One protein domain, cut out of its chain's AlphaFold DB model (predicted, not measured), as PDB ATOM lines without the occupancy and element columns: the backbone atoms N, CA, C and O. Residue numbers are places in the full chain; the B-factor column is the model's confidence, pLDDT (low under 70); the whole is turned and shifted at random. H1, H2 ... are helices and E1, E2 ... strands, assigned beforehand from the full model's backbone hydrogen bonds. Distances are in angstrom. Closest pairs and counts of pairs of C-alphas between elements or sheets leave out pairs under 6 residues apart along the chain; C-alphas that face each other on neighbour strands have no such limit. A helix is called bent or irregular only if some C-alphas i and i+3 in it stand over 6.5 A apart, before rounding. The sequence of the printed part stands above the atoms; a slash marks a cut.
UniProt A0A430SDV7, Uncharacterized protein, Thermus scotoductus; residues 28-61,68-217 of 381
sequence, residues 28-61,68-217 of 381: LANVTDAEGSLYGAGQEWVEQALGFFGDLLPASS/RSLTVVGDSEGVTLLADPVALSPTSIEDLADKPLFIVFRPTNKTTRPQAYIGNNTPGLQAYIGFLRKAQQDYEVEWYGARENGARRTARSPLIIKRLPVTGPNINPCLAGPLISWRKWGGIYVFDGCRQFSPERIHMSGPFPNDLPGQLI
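AT A GLANCE: This is residues 28 to 61 and 68 to 217 of the 381 residues of an uncharacterized protein of Thermus scotoductus (UniProt A0A430SDV7). Two strongly twisted, curled sheets are partly face to face as a sandwich, E1 to E6 in one and E7 to E10 in the other, with the long helix H1 packed across the larger sheet's other face. E6 runs on into E7 from sheet to sheet, and residues 28 to 37 of H1 stick out. The 184 printed residues hold H1, seven strands, H2 and three strands in chain order, a mixed class; both sheets are antiparallel, ordered E1 E2 E3 E4 E5 E6 and E7 E10 E9 E8. The whole is compact, with a radius of gyration of the C-alphas of 16.8 A and spans of 49 by 48 by 36 A.

IN THESE COORDINATES: H1, residues 28 to 52, begins at C-alpha 28 (114.133, 115.377, 67.948) and is 36.4 A long. Then come E1, 70 to 75, E2, 78 to 83, E3, 100 to 107, E4, 125 to 134, 29.3 A long, and E5, 139 to 148, 26.4 A long, which bends by 55 degrees at residue 145. E6, 151 to 158, and E7, 160 to 165, precede H2, 173 to 176, which is irregular: C-alphas 173 and 176 are 7.3 A apart. E8, 179 to 185, E9, 188 to 196, 26.5 A long, and E10, 200 to 207, follow; E10 ends at C-alpha 207 (131.453, 122.321, 97.631).

HOW THE PARTS SIT: E1 to E6 form a meander, each strand the antiparallel neighbour of the one before, as do E8, E9 and E10. In hairpin E3 and E4, N 104 and O 128 are within hydrogen-bond range at 2.9 A; between E7 and E10, N 162 and O 203 are at 2.9 A. The sheets' strands stand at 41 degrees; the closest C-alphas of E1 and E8 are those of Thr 71 and Ile 180, 6.5 A. H1 is on the larger sheet, two layers with the helix on one face, at a height of 8.0 A; Ala 49 and Ala 127 are the closest C-alphas of H1 and E4, 6.2 A. H2 is on the smaller sheet, over none of its strands, only just: 2 of its C-alphas fall on E9. In H1 every O i to N i+4 pair is within hydrogen-bond range; H2 is too short for such a pair, and its one O i to N i+3 pair is not within range.

THE WHOLE: The two farthest C-alphas, of Asn 149 and Gly 168, are 53.3 A apart. Residues 62 to 67 are not printed; C-alphas 61 and 68 are 13.1 A apart across the cut. The links E2 to E3 and E3 to E4 are long. The mean pLDDT of the printed part is 75.4, with 57 residues under 70, among them 109 to 124 and 166 to 190.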
ATOM      1  N   LEU A  28     114.257 115.004  66.532       85.75
ATOM      2  CA  LEU A  28     114.133 115.377  67.948       85.75
ATOM      3  C   LEU A  28     113.352 114.364  68.804       85.75
ATOM      4  O   LEU A  28     113.529 114.341  70.024       85.75
ATOM      5  N   ALA A  29     112.519 113.510  68.205       84.81
ATOM      6  CA  ALA A  29     111.845 112.426  68.918       84.81
ATOM      7  C   ALA A  29     112.862 111.413  69.459       84.81
ATOM      8  O   ALA A  29     112.772 111.007  70.615       84.81
ATOM      9  N   ASN A  30     113.896 111.103  68.671       87.25
ATOM     10  CA  ASN A  30     114.980 110.228  69.112       87.25
ATOM     11  C   ASN A  30     115.748 110.843  70.293       87.25
ATOM     12  O   ASN A  30     116.173 110.117  71.188       87.25
ATOM     13  N   VAL A  31     115.914 112.175  70.320       88.44
ATOM     14  CA  VAL A  31     116.537 112.876  71.459       88.44
ATOM     15  C   VAL A  31     115.691 112.689  72.718       88.44
ATOM     16  O   VAL A  31     116.223 112.348  73.766       88.44
ATOM     17  N   THR A  32     114.368 112.817  72.595       88.56
ATOM     18  CA  THR A  32     113.428 112.616  73.713       88.56
ATOM     19  C   THR A  32     113.493 111.190  74.267       88.56
ATOM     20  O   THR A  32     113.432 110.984  75.478       88.56
ATOM     21  N   ASP A  33     113.631 110.189  73.398       87.56
ATOM     22  CA  ASP A  33     113.783 108.799  73.832       87.56
ATOM     23  C   ASP A  33     115.169 108.541  74.464       87.56
ATOM     24  O   ASP A  33     115.270 107.784  75.432       87.56
ATOM     25  N   ALA A  34     116.230 109.209  73.990       87.94
ATOM     26  CA  ALA A  34     117.562 109.145  74.599       87.94
ATOM     27  C   ALA A  34     117.604 109.786  75.997       87.94
ATOM     28  O   ALA A  34     118.202 109.217  76.910       87.94
ATOM     29  N   GLU A  35     116.911 110.909  76.199       88.25
ATOM     30  CA  GLU A  35     116.697 111.495  77.527       88.25
ATOM     31  C   GLU A  35     116.024 110.491  78.463       88.25
ATOM     32  O   GLU A  35     116.526 110.234  79.554       88.25
ATOM     33  N   GLY A  36     114.920 109.873  78.023       86.31
ATOM     34  CA  GLY A  36     114.210 108.860  78.807       86.31
ATOM     35  C   GLY A  36     115.083 107.649  79.154       86.31
ATOM     36  O   GLY A  36     115.029 107.158  80.281       86.31
ATOM     37  N   SER A  37     115.923 107.199  78.217       86.12
ATOM     38  CA  SER A  37     116.891 106.119  78.443       86.12
ATOM     39  C   SER A  37     117.919 106.480  79.519       86.12
ATOM     40  O   SER A  37     118.173 105.673  80.415       86.12
ATOM     41  N   LEU A  38     118.471 107.696  79.469       85.12
ATOM     42  CA  LEU A  38     119.406 108.194  80.474       85.12
ATOM     43  C   LEU A  38     118.737 108.341  81.844       85.12
ATOM     44  O   LEU A  38     119.263 107.835  82.833       85.12
ATOM     45  N   TYR A  39     117.550 108.944  81.912       83.69
ATOM     46  CA  TYR A  39     116.792 109.015  83.160       83.69
ATOM     47  C   TYR A  39     116.544 107.635  83.767       83.69
ATOM     48  O   TYR A  39     116.767 107.460  84.963       83.69
ATOM     49  N   GLY A  40     116.135 106.655  82.955       84.38
ATOM     50  CA  GLY A  40     115.930 105.276  83.399       84.38
ATOM     51  C   GLY A  40     117.195 104.658  83.998       84.38
ATOM     52  O   GLY A  40     117.166 104.192  85.135       84.38
ATOM     53  N   ALA A  41     118.325 104.743  83.288       85.50
ATOM     54  CA  ALA A  41     119.611 104.256  83.793       85.50
ATOM     55  C   ALA A  41     120.040 104.966  85.089       85.50
ATOM     56  O   ALA A  41     120.552 104.333  86.010       85.50
ATOM     57  N   GLY A  42     119.776 106.272  85.188       84.56
ATOM     58  CA  GLY A  42     120.027 107.062  86.387       84.56
ATOM     59  C   GLY A  42     119.266 106.561  87.613       84.56
ATOM     60  O   GLY A  42     119.853 106.462  88.689       84.56
ATOM     61  N   GLN A  43     117.988 106.193  87.462       85.75
ATOM     62  CA  GLN A  43     117.200 105.622  88.564       85.75
ATOM     63  C   GLN A  43     117.815 104.309  89.058       85.75
ATOM     64  O   GLN A  43     117.940 104.092  90.262       85.75
ATOM     65  N   GLU A  44     118.243 103.449  88.138       86.12
ATOM     66  CA  GLU A  44     118.836 102.159  88.485       86.12
ATOM     67  C   GLU A  44     120.212 102.305  89.155       86.12
ATOM     68  O   GLU A  44     120.496 101.602  90.127       86.12
ATOM     69  N   TRP A  45     121.051 103.251  88.717       87.12
ATOM     70  CA  TRP A  45     122.306 103.565  89.416       87.12
ATOM     71  C   TRP A  45     122.070 104.046  90.845       87.12
ATOM     72  O   TRP A  45     122.834 103.690  91.745       87.12
ATOM     73  N   VAL A  46     121.010 104.825  91.072       86.75
ATOM     74  CA  VAL A  46     120.612 105.257  92.416       86.75
ATOM     75  C   VAL A  46     120.249 104.068  93.296       86.75
ATOM     76  O   VAL A  46     120.742 103.994  94.421       86.75
ATOM     77  N   GLU A  47     119.470 103.110  92.799       86.56
ATOM     78  CA  GLU A  47     119.137 101.906  93.571       86.56
ATOM     79  C   GLU A  47     120.378 101.062  93.897       86.56
ATOM     80  O   GLU A  47     120.548 100.622  95.037       86.56
ATOM     81  N   GLN A  48     121.301 100.905  92.943       87.69
ATOM     82  CA  GLN A  48     122.576 100.226  93.199       87.69
ATOM     83  C   GLN A  48     123.393 100.943  94.282       87.69
ATOM     84  O   GLN A  48     123.880 100.309  95.220       87.69
ATOM     85  N   ALA A  49     123.514 102.271  94.193       89.38
ATOM     86  CA  ALA A  49     124.228 103.064  95.189       89.38
ATOM     87  C   ALA A  49     123.598 102.935  96.580       89.38
ATOM     88  O   ALA A  49     124.318 102.748  97.559       89.38
ATOM     89  N   LEU A  50     122.267 102.984  96.682       87.50
ATOM     90  CA  LEU A  50     121.560 102.801  97.951       87.50
ATOM     91  C   LEU A  50     121.820 101.418  98.557       87.50
ATOM     92  O   LEU A  50     122.028 101.325  99.766       87.50
ATOM     93  N   GLY A  51     121.894 100.367  97.734       87.12
ATOM     94  CA  GLY A  51     122.334  99.042  98.171       87.12
ATOM     95  C   GLY A  51     123.750  99.062  98.754       87.12
ATOM     96  O   GLY A  51     123.975  98.572  99.863       87.12
ATOM     97  N   PHE A  52     124.701  99.701  98.066       90.00
ATOM     98  CA  PHE A  52     126.076  99.822  98.559       90.00
ATOM     99  C   PHE A  52     126.209 100.670  99.824       90.00
ATOM    100  O   PHE A  52     127.113 100.410 100.617       90.00
ATOM    101  N   PHE A  53     125.358 101.679 100.019       91.31
ATOM    102  CA  PHE A  53     125.333 102.546 101.203       91.31
ATOM    103  C   PHE A  53     124.330 102.085 102.272       91.31
ATOM    104  O   PHE A  53     124.064 102.827 103.217       91.31
ATOM    105  N   GLY A  54     123.791 100.866 102.164       88.50
ATOM    106  CA  GLY A  54     122.733 100.363 103.044       88.50
ATOM    107  C   GLY A  54     123.074 100.371 104.540       88.50
ATOM    108  O   GLY A  54     122.184 100.540 105.363       88.50
ATOM    109  N   ASP A  55     124.352 100.269 104.903       88.62
ATOM    110  CA  ASP A  55     124.860 100.399 106.279       88.62
ATOM    111  C   ASP A  55     124.723 101.810 106.876       88.62
ATOM    112  O   ASP A  55     124.761 101.953 108.096       88.62
ATOM    113  N   LEU A  56     124.590 102.846 106.044       89.00
ATOM    114  CA  LEU A  56     124.397 104.237 106.471       89.00
ATOM    115  C   LEU A  56     122.923 104.654 106.485       89.00
ATOM    116  O   LEU A  56     122.562 105.666 107.087       89.00
ATOM    117  N   LEU A  57     122.074 103.919 105.771       85.00
ATOM    118  CA  LEU A  57     120.691 104.302 105.540       85.00
ATOM    119  C   LEU A  57     119.791 103.875 106.712       85.00
ATOM    120  O   LEU A  57     119.919 102.759 107.217       85.00
ATOM    121  N   PRO A  58     118.827 104.715 107.137       72.62
ATOM    122  CA  PRO A  58     117.820 104.308 108.112       72.62
ATOM    123  C   PRO A  58     117.054 103.065 107.635       72.62
ATOM    124  O   PRO A  58     116.667 102.997 106.469       72.62
ATOM    125  N   ALA A  59     116.733 102.125 108.529       67.12
ATOM    126  CA  ALA A  59     115.992 100.905 108.170       67.12
ATOM    127  C   ALA A  59     114.646 101.187 107.462       67.12
ATOM    128  O   ALA A  59     114.227 100.435 106.587       67.12
ATOM    129  N   SER A  60     113.993 102.311 107.778       60.41
ATOM    130  CA  SER A  60     112.746 102.754 107.137       60.41
ATOM    131  C   SER A  60     112.907 103.240 105.691       60.41
ATOM    132  O   SER A  60     111.912 103.391 104.989       60.41
ATOM    133  N   SER A  61     114.136 103.493 105.235       58.59
ATOM    134  CA  SER A  61     114.423 104.048 103.906       58.59
ATOM    135  C   SER A  61     114.715 102.997 102.831       58.59
ATOM    136  O   SER A  61     114.729 103.328 101.651       58.59
ATOM    137  N   ARG A  68     112.761 108.928  91.621       76.56
ATOM    138  CA  ARG A  68     113.495 110.017  92.284       76.56
ATOM    139  C   ARG A  68     113.691 111.179  91.324       76.56
ATOM    140  O   ARG A  68     113.855 110.973  90.125       76.56
ATOM    141  N   SER A  69     113.716 112.397  91.859       76.75
ATOM    142  CA  SER A  69     114.187 113.546  91.085       76.75
ATOM    143  C   SER A  69     115.673 113.360  90.786       76.75
ATOM    144  O   SER A  69     116.440 113.042  91.702       76.75
ATOM    145  N   LEU A  70     116.052 113.509  89.516       80.62
ATOM    146  CA  LEU A  70     117.429 113.374  89.048       80.62
ATOM    147  C   LEU A  70     117.855 114.652  88.342       80.62
ATOM    148  O   LEU A  70     117.166 115.109  87.432       80.62
ATOM    149  N   THR A  71     119.026 115.154  88.703       84.69
ATOM    150  CA  THR A  71     119.735 116.164  87.920       84.69
ATOM    151  C   THR A  71     120.925 115.496  87.263       84.69
ATOM    152  O   THR A  71     121.774 114.921  87.943       84.69
ATOM    153  N   VAL A  72     120.996 115.563  85.941       83.50
ATOM    154  CA  VAL A  72     122.119 115.052  85.158       83.50
ATOM    155  C   VAL A  72     122.833 116.225  84.518       83.50
ATOM    156  O   VAL A  72     122.226 116.980  83.765       83.50
ATOM    157  N   VAL A  73     124.125 116.354  84.800       80.81
ATOM    158  CA  VAL A  73     125.014 117.318  84.155       80.81
ATOM    159  C   VAL A  73     126.093 116.553  83.409       80.81
ATOM    160  O   VAL A  73     126.798 115.741  84.000       80.81
ATOM    161  N   GLY A  74     126.214 116.789  82.110       76.56
ATOM    162  CA  GLY A  74     127.298 116.274  81.281       76.56
ATOM    163  C   GLY A  74     128.174 117.419  80.806       76.56
ATOM    164  O   GLY A  74     127.661 118.423  80.321       76.56
ATOM    165  N   ASP A  75     129.484 117.278  80.936       69.25
ATOM    166  CA  ASP A  75     130.449 118.210  80.363       69.25
ATOM    167  C   ASP A  75     131.699 117.463  79.869       69.25
ATOM    168  O   ASP A  75     131.712 116.236  79.713       69.25
ATOM    169  N   SER A  76     132.759 118.213  79.580       64.69
ATOM    170  CA  SER A  76     134.046 117.686  79.131       64.69
ATOM    171  C   SER A  76     134.707 116.735  80.144       64.69
ATOM    172  O   SER A  76     135.503 115.890  79.728       64.69
ATOM    173  N   GLU A  77     134.362 116.817  81.437       62.38
ATOM    174  CA  GLU A  77     134.839 115.910  82.491       62.38
ATOM    175  C   GLU A  77     134.017 114.614  82.586       62.38
ATOM    176  O   GLU A  77     134.430 113.679  83.275       62.38
ATOM    177  N   GLY A  78     132.884 114.530  81.882       68.69
ATOM    178  CA  GLY A  78     131.981 113.384  81.839       68.69
ATOM    179  C   GLY A  78     130.615 113.691  82.452       68.69
ATOM    180  O   GLY A  78     130.189 114.841  82.515       68.69
ATOM    181  N   VAL A  79     129.897 112.649  82.882       72.94
ATOM    182  CA  VAL A  79     128.537 112.799  83.419       72.94
ATOM    183  C   VAL A  79     128.525 112.727  84.934       72.94
ATOM    184  O   VAL A  79     128.964 111.745  85.534       72.94
ATOM    185  N   THR A  80     127.962 113.768  85.534       78.81
ATOM    186  CA  THR A  80     127.604 113.825  86.940       78.81
ATOM    187  C   THR A  80     126.097 113.686  87.100       78.81
ATOM    188  O   THR A  80     125.327 114.369  86.429       78.81
ATOM    189  N   LEU A  81     125.672 112.809  88.002       82.19
ATOM    190  CA  LEU A  81     124.264 112.640  88.351       82.19
ATOM    191  C   LEU A  81     124.062 112.950  89.827       82.19
ATOM    192  O   LEU A  81     124.858 112.526  90.664       82.19
ATOM    193  N   LEU A  82     122.988 113.668  90.131       83.62
ATOM    194  CA  LEU A  82     122.546 113.980  91.479       83.62
ATOM    195  C   LEU A  82     121.132 113.473  91.692       83.62
ATOM    196  O   LEU A  82     120.271 113.633  90.829       83.62
ATOM    197  N   ALA A  83     120.902 112.874  92.854       80.06
ATOM    198  CA  ALA A  83     119.618 112.295  93.209       80.06
ATOM    199  C   ALA A  83     119.303 112.470  94.693       80.06
ATOM    200  O   ALA A  83     120.204 112.444  95.534       80.06
ATOM    201  N   ASP A  84     118.013 112.555  95.015       76.62
ATOM    202  CA  ASP A  84     117.528 112.466  96.395       76.62
ATOM    203  C   ASP A  84     117.573 111.007  96.900       76.62
ATOM    204  O   ASP A  84     116.848 110.158  96.368       76.62
ATOM    205  N   PRO A  85     118.371 110.683  97.934       72.19
ATOM    206  CA  PRO A  85     118.556 109.320  98.420       72.19
ATOM    207  C   PRO A  85     117.276 108.724  99.016       72.19
ATOM    208  O   PRO A  85     117.013 107.537  98.821       72.19
ATOM    209  N   VAL A  86     116.472 109.514  99.742       70.00
ATOM    210  CA  VAL A  86     115.376 109.000 100.584       70.00
ATOM    211  C   VAL A  86     114.180 109.942 100.568       70.00
ATOM    212  O   VAL A  86     114.324 111.157 100.589       70.00
ATOM    213  N   ALA A  87     112.970 109.375 100.594       65.94
ATOM    214  CA  ALA A  87     111.749 110.148 100.801       65.94
ATOM    215  C   ALA A  87     111.729 110.723 102.212       65.94
ATOM    216  O   ALA A  87     111.263 110.082 103.150       65.94
ATOM    217  N   LEU A  88     112.270 111.923 102.366       65.38
ATOM    218  CA  LEU A  88     112.184 112.658 103.611       65.38
ATOM    219  C   LEU A  88     111.009 113.632 103.506       65.38
ATOM    220  O   LEU A  88     110.919 114.396 102.545       65.38
ATOM    221  N   SER A  89     110.155 113.624 104.530       69.56
ATOM    222  CA  SER A  89     109.119 114.637 104.766       69.56
ATOM    223  C   SER A  89     109.475 115.472 106.006       69.56
ATOM    224  O   SER A  89     108.735 115.442 106.989       69.56
ATOM    225  N   PRO A  90     110.648 116.134 106.020       69.94
ATOM    226  CA  PRO A  90     111.063 116.986 107.135       69.94
ATOM    227  C   PRO A  90     110.100 118.171 107.294       69.94
ATOM    228  O   PRO A  90     109.570 118.687 106.308       69.94
ATOM    229  N   THR A  91     109.901 118.637 108.524       73.88
ATOM    230  CA  THR A  91     109.175 119.886 108.798       73.88
ATOM    231  C   THR A  91     110.123 121.032 109.147       73.88
ATOM    232  O   THR A  91     109.685 122.177 109.207       73.88
ATOM    233  N   SER A  92     111.412 120.734 109.319       76.31
ATOM    234  CA  SER A  92     112.494 121.665 109.625       76.31
ATOM    235  C   SER A  92     113.846 121.134 109.118       76.31
ATOM    236  O   SER A  92     113.977 119.960 108.761       76.31
ATOM    237  N   ILE A  93     114.882 121.976 109.096       78.88
ATOM    238  CA  ILE A  93     116.243 121.516 108.772       78.88
ATOM    239  C   ILE A  93     116.830 120.644 109.885       78.88
ATOM    240  O   ILE A  93     117.645 119.762 109.628       78.88
ATOM    241  N   GLU A  94     116.386 120.839 111.121       83.38
ATOM    242  CA  GLU A  94     116.773 120.027 112.267       83.38
ATOM    243  C   GLU A  94     116.350 118.558 112.086       83.38
ATOM    244  O   GLU A  94     117.099 117.665 112.478       83.38
ATOM    245  N   ASP A  95     115.240 118.287 111.386       79.31
ATOM    246  CA  ASP A  95     114.811 116.921 111.034       79.31
ATOM    247  C   ASP A  95     115.719 116.240 110.000       79.31
ATOM    248  O   ASP A  95     115.681 115.016 109.830       79.31
ATOM    249  N   LEU A  96     116.516 117.033 109.278       78.56
ATOM    250  CA  LEU A  96     117.490 116.548 108.306       78.56
ATOM    251  C   LEU A  96     118.846 116.250 108.930       78.56
ATOM    252  O   LEU A  96     119.679 115.641 108.261       78.56
ATOM    253  N   ALA A  97     119.074 116.634 110.189       82.69
ATOM    254  CA  ALA A  97     120.305 116.296 110.883       82.69
ATOM    255  C   ALA A  97     120.514 114.775 110.868       82.69
ATOM    256  O   ALA A  97     119.613 113.989 111.171       82.69
ATOM    257  N   ASP A  98     121.715 114.366 110.466       82.81
ATOM    258  CA  ASP A  98     122.130 112.972 110.341       82.81
ATOM    259  C   ASP A  98     121.310 112.158 109.319       82.81
ATOM    260  O   ASP A  98     121.306 110.924 109.352       82.81
ATOM    261  N   LYS A  99     120.628 112.831 108.382       81.38
ATOM    262  CA  LYS A  99     119.923 112.210 107.253       81.38
ATOM    263  C   LYS A  99     120.703 112.370 105.948       81.38
ATOM    264  O   LYS A  99     121.414 113.365 105.773       81.38
ATOM    265  N   PRO A 100     120.557 111.416 105.013       83.62
ATOM    266  CA  PRO A 100     121.167 111.539 103.701       83.62
ATOM    267  C   PRO A 100     120.455 112.650 102.912       83.62
ATOM    268  O   PRO A 100     119.226 112.697 102.867       83.62
ATOM    269  N   LEU A 101     121.232 113.549 102.312       79.12
ATOM    270  CA  LEU A 101     120.738 114.690 101.539       79.12
ATOM    271  C   LEU A 101     120.751 114.429 100.034       79.12
ATOM    272  O   LEU A 101     119.812 114.801  99.339       79.12
ATOM    273  N   PHE A 102     121.822 113.814  99.538       80.94
ATOM    274  CA  PHE A 102     122.046 113.597  98.111       80.94
ATOM    275  C   PHE A 102     122.939 112.387  97.868       80.94
ATOM    276  O   PHE A 102     123.795 112.043  98.690       80.94
ATOM    277  N   ILE A 103     122.756 111.786  96.697       86.50
ATOM    278  CA  ILE A 103     123.718 110.878  96.081       86.50
ATOM    279  C   ILE A 103     124.294 111.577  94.865       86.50
ATOM    280  O   ILE A 103     123.542 112.097  94.043       86.50
ATOM    281  N   VAL A 104     125.618 111.578  94.762       87.81
ATOM    282  CA  VAL A 104     126.352 112.124  93.621       87.81
ATOM    283  C   VAL A 104     127.079 110.982  92.929       87.81
ATOM    284  O   VAL A 104     127.728 110.174  93.591       87.81
ATOM    285  N   PHE A 105     126.999 110.929  91.606       85.81
ATOM    286  CA  PHE A 105     127.752 110.000  90.770       85.81
ATOM    287  C   PHE A 105     128.743 110.789  89.937       85.81
ATOM    288  O   PHE A 105     128.346 111.757  89.300       85.81
ATOM    289  N   ARG A 106     130.009 110.377  89.912       83.12
ATOM    290  CA  ARG A 106     131.055 110.975  89.073       83.12
ATOM    291  C   ARG A 106     131.786 109.908  88.260       83.12
ATOM    292  O   ARG A 106     131.843 108.755  88.689       83.12
ATOM    293  N   PRO A 107     132.379 110.254  87.111       77.31
ATOM    294  CA  PRO A 107     133.197 109.317  86.352       77.31
ATOM    295  C   PRO A 107     134.504 108.981  87.093       77.31
ATOM    296  O   PRO A 107     135.148 109.843  87.683       77.31
ATOM    297  N   THR A 108     134.914 107.711  87.025       72.12
ATOM    298  CA  THR A 108     136.144 107.156  87.638       72.12
ATOM    299  C   THR A 108     137.431 107.751  87.084       72.12
ATOM    300  O   THR A 108     138.428 107.819  87.797       72.12
ATOM    301  N   ASN A 109     137.427 108.156  85.815       62.00
ATOM    302  CA  ASN A 109     138.590 108.733  85.163       62.00
ATOM    303  C   ASN A 109     138.308 110.188  84.798       62.00
ATOM    304  O   ASN A 109     137.500 110.457  83.913       62.00
ATOM    305  N   LYS A 110     139.065 111.107  85.405       52.44
ATOM    306  CA  LYS A 110     139.264 112.472  84.896       52.44
ATOM    307  C   LYS A 110     140.201 112.399  83.681       52.44
ATOM    308  O   LYS A 110     141.370 112.766  83.771       52.44
ATOM    309  N   THR A 111     139.782 111.775  82.580       40.75
ATOM    310  CA  THR A 111     140.643 111.708  81.387       40.75
ATOM    311  C   THR A 111     140.836 113.101  80.796       40.75
ATOM    312  O   THR A 111     139.886 113.852  80.638       40.75
ATOM    313  N   THR A 112     142.067 113.406  80.389       35.31
ATOM    314  CA  THR A 112     142.524 114.651  79.737       35.31
ATOM    315  C   THR A 112     141.979 114.872  78.317       35.31
ATOM    316  O   THR A 112     142.520 115.669  77.551       35.31
ATOM    317  N   ARG A 113     140.928 114.148  77.920       37.50
ATOM    318  CA  ARG A 113     140.235 114.315  76.639       37.50
ATOM    319  C   ARG A 113     138.735 114.368  76.908       37.50
ATOM    320  O   ARG A 113     138.287 113.501  77.656       37.50
ATOM    321  N   PRO A 114     137.988 115.295  76.271       36.94
ATOM    322  CA  PRO A 114     136.537 115.362  76.373       36.94
ATOM    323  C   PRO A 114     135.955 114.027  75.932       36.94
ATOM    324  O   PRO A 114     135.933 113.670  74.753       36.94
ATOM    325  N   GLN A 115     135.591 113.238  76.919       42.19
ATOM    326  CA  GLN A 115     135.044 111.914  76.773       42.19
ATOM    327  C   GLN A 115     133.646 112.052  77.357       42.19
ATOM    328  O   GLN A 115     133.381 111.631  78.480       42.19
ATOM    329  N   ALA A 116     132.763 112.730  76.627       39.97
ATOM    330  CA  ALA A 116     131.371 112.733  77.016       39.97
ATOM    331  C   ALA A 116     130.824 111.340  76.735       39.97
ATOM    332  O   ALA A 116     130.638 110.916  75.594       39.97
ATOM    333  N   TYR A 117     130.691 110.571  77.806       50.25
ATOM    334  CA  TYR A 117     130.173 109.226  77.736       50.25
ATOM    335  C   TYR A 117     128.976 109.101  78.634       50.25
ATOM    336  O   TYR A 117     129.086 109.237  79.851       50.25
ATOM    337  N   ILE A 118     127.904 108.638  78.006       46.50
ATOM    338  CA  ILE A 118     127.239 107.443  78.485       46.50
ATOM    339  C   ILE A 118     126.926 106.581  77.261       46.50
ATOM    340  O   ILE A 118     126.136 106.974  76.414       46.50
ATOM    341  N   GLY A 119     127.651 105.471  77.108       48.47
ATOM    342  CA  GLY A 119     127.619 104.599  75.933       48.47
ATOM    343  C   GLY A 119     128.603 103.431  76.063       48.47
ATOM    344  O   GLY A 119     129.010 103.066  77.162       48.47
ATOM    345  N   ASN A 120     129.031 102.827  74.949       40.59
ATOM    346  CA  ASN A 120     129.810 101.573  74.963       40.59
ATOM    347  C   ASN A 120     131.193 101.630  75.656       40.59
ATOM    348  O   ASN A 120     131.733 100.567  75.954       40.59
ATOM    349  N   ASN A 121     131.738 102.819  75.947       46.81
ATOM    350  CA  ASN A 121     133.059 103.012  76.570       46.81
ATOM    351  C   ASN A 121     133.031 103.934  77.812       46.81
ATOM    352  O   ASN A 121     134.038 104.575  78.110       46.81
ATOM    353  N   THR A 122     131.907 104.032  78.534       51.53
ATOM    354  CA  THR A 122     131.810 104.888  79.734       51.53
ATOM    355  C   THR A 122     132.885 104.512  80.766       51.53
ATOM    356  O   THR A 122     132.985 103.332  81.133       51.53
ATOM    357  N   PRO A 123     133.683 105.475  81.281       56.03
ATOM    358  CA  PRO A 123     134.442 105.267  82.509       56.03
ATOM    359  C   PRO A 123     133.488 104.744  83.590       56.03
ATOM    360  O   PRO A 123     132.329 105.148  83.628       56.03
ATOM    361  N   GLY A 124     133.929 103.847  84.475       68.44
ATOM    362  CA  GLY A 124     133.067 103.412  85.586       68.44
ATOM    363  C   GLY A 124     132.515 104.619  86.359       68.44
ATOM    364  O   GLY A 124     133.192 105.645  86.424       68.44
ATOM    365  N   LEU A 125     131.317 104.518  86.929       80.75
ATOM    366  CA  LEU A 125     130.777 105.556  87.808       80.75
ATOM    367  C   LEU A 125     131.178 105.275  89.258       80.75
ATOM    368  O   LEU A 125     131.230 104.126  89.699       80.75
ATOM    369  N   GLN A 126     131.461 106.345  89.986       88.81
ATOM    370  CA  GLN A 126     131.703 106.370  91.418       88.81
ATOM    371  C   GLN A 126     130.565 107.108  92.101       88.81
ATOM    372  O   GLN A 126     130.309 108.264  91.782       88.81
ATOM    373  N   ALA A 127     129.910 106.448  93.047       91.06
ATOM    374  CA  ALA A 127     128.865 107.024  93.866       91.06
ATOM    375  C   ALA A 127     129.402 107.534  95.205       91.06
ATOM    376  O   ALA A 127     130.339 106.985  95.799       91.06
ATOM    377  N   TYR A 128     128.733 108.568  95.691       92.19
ATOM    378  CA  TYR A 128     128.983 109.259  96.943       92.19
ATOM    379  C   TYR A 128     127.645 109.573  97.588       92.19
ATOM    380  O   TYR A 128     126.715 109.954  96.882       92.19
ATOM    381  N   ILE A 129     127.548 109.476  98.909       91.56
ATOM    382  CA  ILE A 129     126.357 109.907  99.646       91.56
ATOM    383  C   ILE A 129     126.743 110.976 100.664       91.56
ATOM    384  O   ILE A 129     127.723 110.819 101.393       91.56
ATOM    385  N   GLY A 130     126.004 112.081 100.686       90.50
ATOM    386  CA  GLY A 130     126.215 113.168 101.638       90.50
ATOM    387  C   GLY A 130     125.159 113.179 102.728       90.50
ATOM    388  O   GLY A 130     123.976 112.991 102.448       90.50
ATOM    389  N   PHE A 131     125.586 113.421 103.962       89.94
ATOM    390  CA  PHE A 131     124.724 113.556 105.131       89.94
ATOM    391  C   PHE A 131     124.845 114.958 105.712       89.94
ATOM    392  O   PHE A 131     125.954 115.474 105.851       89.94
ATOM    393  N   LEU A 132     123.715 115.548 106.102       87.62
ATOM    394  CA  LEU A 132     123.733 116.794 106.861       87.62
ATOM    395  C   LEU A 132     124.264 116.512 108.267       87.62
ATOM    396  O   LEU A 132     123.732 115.653 108.970       87.62
ATOM    397  N   ARG A 133     125.272 117.259 108.703       90.06
ATOM    398  CA  ARG A 133     125.800 117.212 110.067       90.06
ATOM    399  C   ARG A 133     125.707 118.583 110.707       90.06
ATOM    400  O   ARG A 133     125.858 119.609 110.048       90.06
ATOM    401  N   LYS A 134     125.480 118.593 112.016       86.19
ATOM    402  CA  LYS A 134     125.558 119.816 112.810       86.19
ATOM    403  C   LYS A 134     127.026 120.134 113.096       86.19
ATOM    404  O   LYS A 134     127.721 119.320 113.703       86.19
ATOM    405  N   ALA A 135     127.479 121.310 112.681       83.38
ATOM    406  CA  ALA A 135     128.793 121.841 113.022       83.38
ATOM    407  C   ALA A 135     128.703 122.722 114.284       83.38
ATOM    408  O   ALA A 135     127.621 122.983 114.807       83.38
ATOM    409  N   GLN A 136     129.844 123.195 114.801       75.44
ATOM    410  CA  GLN A 136     129.871 124.029 116.016       75.44
ATOM    411  C   GLN A 136     129.098 125.350 115.873       75.44
ATOM    412  O   GLN A 136     128.607 125.863 116.876       75.44
ATOM    413  N   GLN A 137     129.004 125.900 114.659       68.94
ATOM    414  CA  GLN A 137     128.371 127.201 114.400       68.94
ATOM    415  C   GLN A 137     127.169 127.133 113.449       68.94
ATOM    416  O   GLN A 137     126.310 128.001 113.536       68.94
ATOM    417  N   ASP A 138     127.089 126.123 112.577       84.19
ATOM    418  CA  ASP A 138     125.996 125.977 111.606       84.19
ATOM    419  C   ASP A 138     125.873 124.501 111.169       84.19
ATOM    420  O   ASP A 138     125.856 123.604 112.020       84.19
ATOM    421  N   TYR A 139     125.865 124.214 109.867       87.38
ATOM    422  CA  TYR A 139     125.837 122.859 109.327       87.38
ATOM    423  C   TYR A 139     127.015 122.589 108.388       87.38
ATOM    424  O   TYR A 139     127.615 123.489 107.803       87.38
ATOM    425  N   GLU A 140     127.338 121.313 108.235       91.19
ATOM    426  CA  GLU A 140     128.289 120.811 107.251       91.19
ATOM    427  C   GLU A 140     127.705 119.580 106.560       91.19
ATOM    428  O   GLU A 140     126.728 118.985 107.023       91.19
ATOM    429  N   VAL A 141     128.308 119.185 105.446       90.44
ATOM    430  CA  VAL A 141     128.005 117.910 104.802       90.44
ATOM    431  C   VAL A 141     129.149 116.955 105.058       90.44
ATOM    432  O   VAL A 141     130.294 117.243 104.711       90.44
ATOM    433  N   GLU A 142     128.831 115.796 105.622       93.56
ATOM    434  CA  GLU A 142     129.746 114.666 105.689       93.56
ATOM    435  C   GLU A 142     129.474 113.724 104.517       93.56
ATOM    436  O   GLU A 142     128.401 113.133 104.389       93.56
ATOM    437  N   TRP A 143     130.459 113.620 103.638       93.38
ATOM    438  CA  TRP A 143     130.434 112.789 102.448       93.38
ATOM    439  C   TRP A 143     131.018 111.420 102.745       93.38
ATOM    440  O   TRP A 143     132.062 111.318 103.385       93.38
ATOM    441  N   TYR A 144     130.391 110.380 102.207       94.94
ATOM    442  CA  TYR A 144     130.846 109.000 102.296       94.94
ATOM    443  C   TYR A 144     131.113 108.448 100.901       94.94
ATOM    444  O   TYR A 144     130.258 108.517 100.016       94.94
ATOM    445  N   GLY A 145     132.305 107.884 100.725       94.31
ATOM    446  CA  GLY A 145     132.743 107.259  99.483       94.31
ATOM    447  C   GLY A 145     132.979 105.756  99.637       94.31
ATOM    448  O   GLY A 145     132.253 105.053 100.352       94.31
ATOM    449  N   ALA A 146     134.020 105.272  98.959       93.56
ATOM    450  CA  ALA A 146     134.453 103.881  98.981       93.56
ATOM    451  C   ALA A 146     134.849 103.405 100.385       93.56
ATOM    452  O   ALA A 146     135.188 104.190 101.279       93.56
ATOM    453  N   ARG A 147     134.862 102.082 100.555       92.25
ATOM    454  CA  ARG A 147     135.476 101.442 101.718       92.25
ATOM    455  C   ARG A 147     136.960 101.186 101.479       92.25
ATOM    456  O   ARG A 147     137.351 100.704 100.422       92.25
ATOM    457  N   GLU A 148     137.761 101.440 102.503       88.75
ATOM    458  CA  GLU A 148     139.171 101.075 102.579       88.75
ATOM    459  C   GLU A 148     139.395 100.352 103.910       88.75
ATOM    460  O   GLU A 148     139.015 100.855 104.968       88.75
ATOM    461  N   ASN A 149     139.954  99.139 103.868       88.44
ATOM    462  CA  ASN A 149     140.189  98.307 105.058       88.44
ATOM    463  C   ASN A 149     138.936  98.113 105.942       88.44
ATOM    464  O   ASN A 149     139.011  98.099 107.167       88.44
ATOM    465  N   GLY A 150     137.761  97.989 105.315       85.56
ATOM    466  CA  GLY A 150     136.482  97.769 105.999       85.56
ATOM    467  C   GLY A 150     135.784  99.034 106.514       85.56
ATOM    468  O   GLY A 150     134.580  98.972 106.767       85.56
ATOM    469  N   ALA A 151     136.471 100.178 106.587       90.69
ATOM    470  CA  ALA A 151     135.903 101.464 106.995       90.69
ATOM    471  C   ALA A 151     135.555 102.339 105.784       90.69
ATOM    472  O   ALA A 151     136.205 102.262 104.742       90.69
ATOM    473  N   ARG A 152     134.530 103.189 105.905       94.00
ATOM    474  CA  ARG A 152     134.193 104.156 104.851       94.00
ATOM    475  C   ARG A 152     135.154 105.333 104.874       94.00
ATOM    476  O   ARG A 152     135.424 105.891 105.934       94.00
ATOM    477  N   ARG A 153     135.614 105.740 103.693       95.38
ATOM    478  CA  ARG A 153     136.296 107.019 103.508       95.38
ATOM    479  C   ARG A 153     135.278 108.140 103.624       95.38
ATOM    480  O   ARG A 153     134.189 108.044 103.050       95.38
ATOM    481  N   THR A 154     135.653 109.188 104.347       95.31
ATOM    482  CA  THR A 154     134.808 110.356 104.557       95.31
ATOM    483  C   THR A 154     135.544 111.647 104.243       95.31
ATOM    484  O   THR A 154     136.773 111.709 104.302       95.31
ATOM    485  N   ALA A 155     134.781 112.674 103.891       93.94
ATOM    486  CA  ALA A 155     135.250 114.046 103.756       93.94
ATOM    487  C   ALA A 155     134.155 114.994 104.247       93.94
ATOM    488  O   ALA A 155     132.983 114.619 104.287       93.94
ATOM    489  N   ARG A 156     134.522 116.217 104.628       92.12
ATOM    490  CA  ARG A 156     133.570 117.221 105.113       92.12
ATOM    491  C   ARG A 156     133.642 118.476 104.276       92.12
ATOM    492  O   ARG A 156     134.728 118.904 103.887       92.12
ATOM    493  N   SER A 157     132.483 119.060 104.030       89.06
ATOM    494  CA  SER A 157     132.345 120.279 103.247       89.06
ATOM    495  C   SER A 157     131.490 121.278 104.016       89.06
ATOM    496  O   SER A 157     130.443 120.885 104.538       89.06
ATOM    497  N   PRO A 158     131.902 122.557 104.094       88.00
ATOM    498  CA  PRO A 158     131.071 123.579 104.710       88.00
ATOM    499  C   PRO A 158     129.757 123.707 103.938       88.00
ATOM    500  O   PRO A 158     129.744 123.587 102.710       88.00
ATOM    501  N   LEU A 159     128.663 123.959 104.655       85.88
ATOM    502  CA  LEU A 159     127.355 124.192 104.059       85.88
ATOM    503  C   LEU A 159     126.916 125.632 104.329       85.88
ATOM    504  O   LEU A 159     126.963 126.101 105.460       85.88
ATOM    505  N   ILE A 160     126.477 126.319 103.280       85.00
ATOM    506  CA  ILE A 160     125.846 127.634 103.361       85.00
ATOM    507  C   ILE A 160     124.338 127.423 103.312       85.00
ATOM    508  O   ILE A 160     123.823 126.802 102.379       85.00
ATOM    509  N   ILE A 161     123.634 127.972 104.301       81.81
ATOM    510  CA  ILE A 161     122.178 127.899 104.404       81.81
ATOM    511  C   ILE A 161     121.594 129.304 104.316       81.81
ATOM    512  O   ILE A 161     121.893 130.168 105.140       81.81
ATOM    513  N   LYS A 162     120.708 129.530 103.344       81.75
ATOM    514  CA  LYS A 162     119.867 130.732 103.291       81.75
ATOM    515  C   LYS A 162     118.445 130.356 103.684       81.75
ATOM    516  O   LYS A 162     117.890 129.398 103.151       81.75
ATOM    517  N   ARG A 163     117.852 131.122 104.601       80.88
ATOM    518  CA  ARG A 163     116.469 130.945 105.061       80.88
ATOM    519  C   ARG A 163     115.633 132.147 104.641       80.88
ATOM    520  O   ARG A 163     116.042 133.282 104.873       80.88
ATOM    521  N   LEU A 164     114.465 131.902 104.057       74.06
ATOM    522  CA  LEU A 164     113.476 132.938 103.758       74.06
ATOM    523  C   LEU A 164     112.117 132.559 104.351       74.06
ATOM    524  O   LEU A 164     111.688 131.414 104.195       74.06
ATOM    525  N   PRO A 165     111.386 133.498 104.975       70.62
ATOM    526  CA  PRO A 165     110.033 133.226 105.436       70.62
ATOM    527  C   PRO A 165     109.108 132.895 104.253       70.62
ATOM    528  O   PRO A 165     109.275 133.388 103.129       70.62
ATOM    529  N   VAL A 166     108.112 132.048 104.501       67.19
ATOM    530  CA  VAL A 166     107.003 131.812 103.572       67.19
ATOM    531  C   VAL A 166     106.005 132.962 103.728       67.19
ATOM    532  O   VAL A 166     105.272 133.027 104.712       67.19
ATOM    533  N   THR A 167     105.971 133.889 102.767       58.47
ATOM    534  CA  THR A 167     105.010 135.006 102.740       58.47
ATOM    535  C   THR A 167     104.215 135.009 101.435       58.47
ATOM    536  O   THR A 167     104.809 135.089 100.363       58.47
ATOM    537  N   GLY A 168     102.879 134.997 101.517       54.69
ATOM    538  CA  GLY A 168     101.984 135.156 100.359       54.69
ATOM    539  C   GLY A 168     101.586 133.853  99.637       54.69
ATOM    540  O   GLY A 168     101.988 132.767 100.053       54.69
ATOM    541  N   PRO A 169     100.728 133.939  98.597       49.69
ATOM    542  CA  PRO A 169     100.190 132.769  97.899       49.69
ATOM    543  C   PRO A 169     101.295 131.958  97.197       49.69
ATOM    544  O   PRO A 169     102.203 132.534  96.607       49.69
ATOM    545  N   ASN A 170     101.182 130.623  97.271       52.38
ATOM    546  CA  ASN A 170     102.109 129.584  96.785       52.38
ATOM    547  C   ASN A 170     102.575 129.751  95.319       52.38
ATOM    548  O   ASN A 170     102.148 129.011  94.435       52.38
ATOM    549  N   ILE A 171     103.509 130.659  95.055       49.16
ATOM    550  CA  ILE A 171     104.381 130.600  93.877       49.16
ATOM    551  C   ILE A 171     105.710 130.067  94.394       49.16
ATOM    552  O   ILE A 171     106.636 130.834  94.639       49.16
ATOM    553  N   ASN A 172     105.761 128.771  94.716       53.41
ATOM    554  CA  ASN A 172     106.955 128.194  95.319       53.41
ATOM    555  C   ASN A 172     107.680 127.259  94.329       53.41
ATOM    556  O   ASN A 172     107.168 126.174  94.042       53.41
ATOM    557  N   PRO A 173     108.872 127.654  93.842       51.72
ATOM    558  CA  PRO A 173     109.787 126.820  93.055       51.72
ATOM    559  C   PRO A 173     110.023 125.425  93.638       51.72
ATOM    560  O   PRO A 173     110.200 124.450  92.919       51.72
ATOM    561  N   CYS A 174     109.976 125.328  94.965       53.84
ATOM    562  CA  CYS A 174     110.419 124.169  95.728       53.84
ATOM    563  C   CYS A 174     109.300 123.131  95.953       53.84
ATOM    564  O   CYS A 174     109.452 122.223  96.769       53.84
ATOM    565  N   LEU A 175     108.160 123.267  95.255       47.66
ATOM    566  CA  LEU A 175     106.998 122.367  95.354       47.66
ATOM    567  C   LEU A 175     107.205 121.006  94.670       47.66
ATOM    568  O   LEU A 175     106.462 120.071  94.964       47.66
ATOM    569  N   ALA A 176     108.194 120.865  93.782       47.28
ATOM    570  CA  ALA A 176     108.431 119.628  93.027       47.28
ATOM    571  C   ALA A 176     109.261 118.564  93.785       47.28
ATOM    572  O   ALA A 176     109.525 117.490  93.248       47.28
ATOM    573  N   GLY A 177     109.642 118.825  95.042       49.34
ATOM    574  CA  GLY A 177     110.572 117.997  95.821       49.34
ATOM    575  C   GLY A 177     111.947 118.663  95.949       49.34
ATOM    576  O   GLY A 177     112.092 119.812  95.537       49.34
ATOM    577  N   PRO A 178     112.953 118.002  96.553       50.34
ATOM    578  CA  PRO A 178     114.311 118.535  96.564       50.34
ATOM    579  C   PRO A 178     114.804 118.652  95.119       50.34
ATOM    580  O   PRO A 178     115.052 117.653  94.443       50.34
ATOM    581  N   LEU A 179     114.894 119.889  94.649       54.34
ATOM    582  CA  LEU A 179     115.602 120.226  93.431       54.34
ATOM    583  C   LEU A 179     117.069 120.343  93.824       54.34
ATOM    584  O   LEU A 179     117.391 120.986  94.824       54.34
ATOM    585  N   ILE A 180     117.919 119.595  93.124       59.09
ATOM    586  CA  ILE A 180     119.353 119.589  93.380       59.09
ATOM    587  C   ILE A 180     120.014 120.166  92.144       59.09
ATOM    588  O   ILE A 180     120.094 119.537  91.092       59.09
ATOM    589  N   SER A 181     120.453 121.394  92.281       60.66
ATOM    590  CA  SER A 181     121.234 122.129  91.321       60.66
ATOM    591  C   SER A 181     122.712 121.765  91.425       60.66
ATOM    592  O   SER A 181     123.230 121.360  92.470       60.66
ATOM    593  N   TRP A 182     123.395 121.854  90.291       63.47
ATOM    594  CA  TRP A 182     124.807 121.525  90.174       63.47
ATOM    595  C   TRP A 182     125.451 122.535  89.247       63.47
ATOM    596  O   TRP A 182     125.005 122.731  88.113       63.47
ATOM    597  N   ARG A 183     126.501 123.183  89.747       63.25
ATOM    598  CA  ARG A 183     127.317 124.105  88.962       63.25
ATOM    599  C   ARG A 183     128.791 123.880  89.238       63.25
ATOM    600  O   ARG A 183     129.192 123.577  90.362       63.25
ATOM    601  N   LYS A 184     129.606 124.069  88.210       59.78
ATOM    602  CA  LYS A 184     131.059 124.156  88.309       59.78
ATOM    603  C   LYS A 184     131.438 125.633  88.406       59.78
ATOM    604  O   LYS A 184     131.195 126.397  87.476       59.78
ATOM    605  N   TRP A 185     132.025 126.034  89.531       53.62
ATOM    606  CA  TRP A 185     132.627 127.356  89.697       53.62
ATOM    607  C   TRP A 185     134.147 127.193  89.742       53.62
ATOM    608  O   TRP A 185     134.718 126.725  90.731       53.62
ATOM    609  N   GLY A 186     134.812 127.506  88.627       55.88
ATOM    610  CA  GLY A 186     136.233 127.196  88.457       55.88
ATOM    611  C   GLY A 186     136.484 125.682  88.499       55.88
ATOM    612  O   GLY A 186     135.881 124.930  87.742       55.88
ATOM    613  N   GLY A 187     137.365 125.215  89.391       53.25
ATOM    614  CA  GLY A 187     137.656 123.783  89.590       53.25
ATOM    615  C   GLY A 187     136.807 123.090  90.667       53.25
ATOM    616  O   GLY A 187     137.135 121.973  91.082       53.25
ATOM    617  N   ILE A 188     135.774 123.760  91.190       57.88
ATOM    618  CA  ILE A 188     134.965 123.280  92.315       57.88
ATOM    619  C   ILE A 188     133.539 123.028  91.841       57.88
ATOM    620  O   ILE A 188     132.894 123.901  91.264       57.88
ATOM    621  N   TYR A 189     133.038 121.834  92.138       63.97
ATOM    622  CA  TYR A 189     131.632 121.513  91.966       63.97
ATOM    623  C   TYR A 189     130.851 121.931  93.203       63.97
ATOM    624  O   TYR A 189     131.242 121.607  94.324       63.97
ATOM    625  N   VAL A 190     129.761 122.653  92.986       63.16
ATOM    626  CA  VAL A 190     128.873 123.145  94.031       63.16
ATOM    627  C   VAL A 190     127.534 122.455  93.851       63.16
ATOM    628  O   VAL A 190     126.919 122.572  92.787       63.16
ATOM    629  N   PHE A 191     127.100 121.732  94.883       70.69
ATOM    630  CA  PHE A 191     125.698 121.353  94.974       70.69
ATOM    631  C   PHE A 191     124.918 122.544  95.505       70.69
ATOM    632  O   PHE A 191     125.413 123.337  96.310       70.69
ATOM    633  N   ASP A 192     123.694 122.638  95.040       67.50
ATOM    634  CA  ASP A 192     122.759 123.694  95.347       67.50
ATOM    635  C   ASP A 192     121.375 123.036  95.435       67.50
ATOM    636  O   ASP A 192     121.143 122.009  94.800       67.50
ATOM    637  N   GLY A 193     120.474 123.523  96.275       67.38
ATOM    638  CA  GLY A 193     119.123 122.989  96.282       67.38
ATOM    639  C   GLY A 193     118.179 123.741  97.192       67.38
ATOM    640  O   GLY A 193     118.566 124.232  98.257       67.38
ATOM    641  N   CYS A 194     116.914 123.795  96.781       70.06
ATOM    642  CA  CYS A 194     115.842 124.368  97.580       70.06
ATOM    643  C   CYS A 194     114.969 123.289  98.232       70.06
ATOM    644  O   CYS A 194     114.589 122.294  97.608       70.06
ATOM    645  N   ARG A 195     114.553 123.540  99.476       71.25
ATOM    646  CA  ARG A 195     113.443 122.848 100.132       71.25
ATOM    647  C   ARG A 195     112.504 123.829 100.823       71.25
ATOM    648  O   ARG A 195     112.932 124.822 101.404       71.25
ATOM    649  N   GLN A 196     111.210 123.518 100.805       70.12
ATOM    650  CA  GLN A 196     110.220 124.220 101.615       70.12
ATOM    651  C   GLN A 196     109.968 123.467 102.922       70.12
ATOM    652  O   GLN A 196     109.576 122.303 102.916       70.12
ATOM    653  N   PHE A 197     110.096 124.188 104.024       70.44
ATOM    654  CA  PHE A 197     109.536 123.871 105.328       70.44
ATOM    655  C   PHE A 197     108.409 124.878 105.621       70.44
ATOM    656  O   PHE A 197     108.340 125.957 105.035       70.44
ATOM    657  N   SER A 198     107.457 124.545 106.486       63.12
ATOM    658  CA  SER A 198     106.492 125.546 106.960       63.12
ATOM    659  C   SER A 198     106.932 125.968 108.357       63.12
ATOM    660  O   SER A 198     106.956 125.097 109.227       63.12
ATOM    661  N   PRO A 199     107.309 127.240 108.603       69.12
ATOM    662  CA  PRO A 199     107.065 128.441 107.789       69.12
ATOM    663  C   PRO A 199     108.283 128.977 106.988       69.12
ATOM    664  O   PRO A 199     108.288 130.157 106.635       69.12
ATOM    665  N   GLU A 200     109.320 128.179 106.707       74.12
ATOM    666  CA  GLU A 200     110.581 128.640 106.085       74.12
ATOM    667  C   GLU A 200     110.917 127.945 104.756       74.12
ATOM    668  O   GLU A 200     110.884 126.728 104.645       74.12
ATOM    669  N   ARG A 201     111.380 128.689 103.752       75.56
ATOM    670  CA  ARG A 201     112.093 128.115 102.602       75.56
ATOM    671  C   ARG A 201     113.584 128.133 102.884       75.56
ATOM    672  O   ARG A 201     114.107 129.133 103.377       75.56
ATOM    673  N   ILE A 202     114.256 127.041 102.552       75.00
ATOM    674  CA  ILE A 202     115.680 126.874 102.785       75.00
ATOM    675  C   ILE A 202     116.385 126.547 101.480       75.00
ATOM    676  O   ILE A 202     115.978 125.652 100.742       75.00
ATOM    677  N   HIS A 203     117.468 127.271 101.236       79.25
ATOM    678  CA  HIS A 203     118.428 127.006 100.181       79.25
ATOM    679  C   HIS A 203     119.738 126.538 100.806       79.25
ATOM    680  O   HIS A 203     120.211 127.136 101.774       79.25
ATOM    681  N   MET A 204     120.285 125.447 100.282       79.75
ATOM    682  CA  MET A 204     121.503 124.805 100.770       79.75
ATOM    683  C   MET A 204     122.521 124.758  99.642       79.75
ATOM    684  O   MET A 204     122.215 124.240  98.574       79.75
ATOM    685  N   SER A 205     123.739 125.239  99.885       81.00
ATOM    686  CA  SER A 205     124.825 125.129  98.909       81.00
ATOM    687  C   SER A 205     126.167 124.831  99.563       81.00
ATOM    688  O   SER A 205     126.444 125.269 100.679       81.00
ATOM    689  N   GLY A 206     127.016 124.071  98.876       80.69
ATOM    690  CA  GLY A 206     128.341 123.723  99.383       80.69
ATOM    691  C   GLY A 206     129.216 123.024  98.343       80.69
ATOM    692  O   GLY A 206     128.712 122.537  97.328       80.69
ATOM    693  N   PRO A 207     130.541 122.975  98.556       83.06
ATOM    694  CA  PRO A 207     131.453 122.321  97.631       83.06
ATOM    695  C   PRO A 207     131.396 120.792  97.762       83.06
ATOM    696  O   PRO A 207     131.189 120.252  98.848       83.06
ATOM    697  N   PHE A 208     131.656 120.089  96.662       82.31
ATOM    698  CA  PHE A 208     131.913 118.650  96.641       82.31
ATOM    699  C   PHE A 208     133.413 118.356  96.872       82.31
ATOM    700  O   PHE A 208     134.259 119.041  96.288       82.31
ATOM    701  N   PRO A 209     133.784 117.343  97.681       82.56
ATOM    702  CA  PRO A 209     135.183 116.996  97.931       82.56
ATOM    703  C   PRO A 209     135.845 116.379  96.691       82.56
ATOM    704  O   PRO A 209     135.409 115.357  96.166       82.56
ATOM    705  N   ASN A 210     136.937 116.982  96.223       74.44
ATOM    706  CA  ASN A 210     137.597 116.590  94.973       74.44
ATOM    707  C   ASN A 210     138.522 115.361  95.084       74.44
ATOM    708  O   ASN A 210     138.933 114.826  94.048       74.44
ATOM    709  N   ASP A 211     138.859 114.943  96.304       82.06
ATOM    710  CA  ASP A 211     139.859 113.924  96.652       82.06
ATOM    711  C   ASP A 211     139.275 112.704  97.390       82.06
ATOM    712  O   ASP A 211     140.006 111.779  97.749       82.06
ATOM    713  N   LEU A 212     137.954 112.653  97.579       88.56
ATOM    714  CA  LEU A 212     137.275 111.495  98.152       88.56
ATOM    715  C   LEU A 212     137.156 110.383  97.086       88.56
ATOM    716  O   LEU A 212     136.523 110.601  96.048       88.56
ATOM    717  N   PRO A 213     137.710 109.173  97.297       90.62
ATOM    718  CA  PRO A 213     137.453 108.040  96.408       90.62
ATOM    719  C   PRO A 213     136.008 107.554  96.570       90.62
ATOM    720  O   PRO A 213     135.565 107.292  97.689       90.62
ATOM    721  N   GLY A 214     135.266 107.422  95.471       90.81
ATOM    722  CA  GLY A 214     133.861 107.006  95.505       90.81
ATOM    723  C   GLY A 214     133.647 105.506  95.334       90.81
ATOM    724  O   GLY A 214     134.517 104.778  94.849       90.81
ATOM    725  N   GLN A 215     132.465 105.050  95.740       92.12
ATOM    726  CA  GLN A 215     132.041 103.658  95.637       92.12
ATOM    727  C   GLN A 215     131.757 103.305  94.176       92.12
ATOM    728  O   GLN A 215     130.910 103.928  93.548       92.12
ATOM    729  N   LEU A 216     132.443 102.304  93.627       89.62
ATOM    730  CA  LEU A 216     132.194 101.873  92.251       89.62
ATOM    731  C   LEU A 216     130.783 101.294  92.107       89.62
ATOM    732  O   LEU A 216     130.348 100.521  92.962       89.62
ATOM    733  N   ILE A 217     130.114 101.677  91.020       84.75
ATOM    734  CA  ILE A 217     128.797 101.179  90.605       84.75
ATOM    735  C   ILE A 217     128.970 100.173  89.465       84.75
ATOM    736  O   ILE A 217     129.841 100.353  88.602       84.75
TER     737      ILE A 217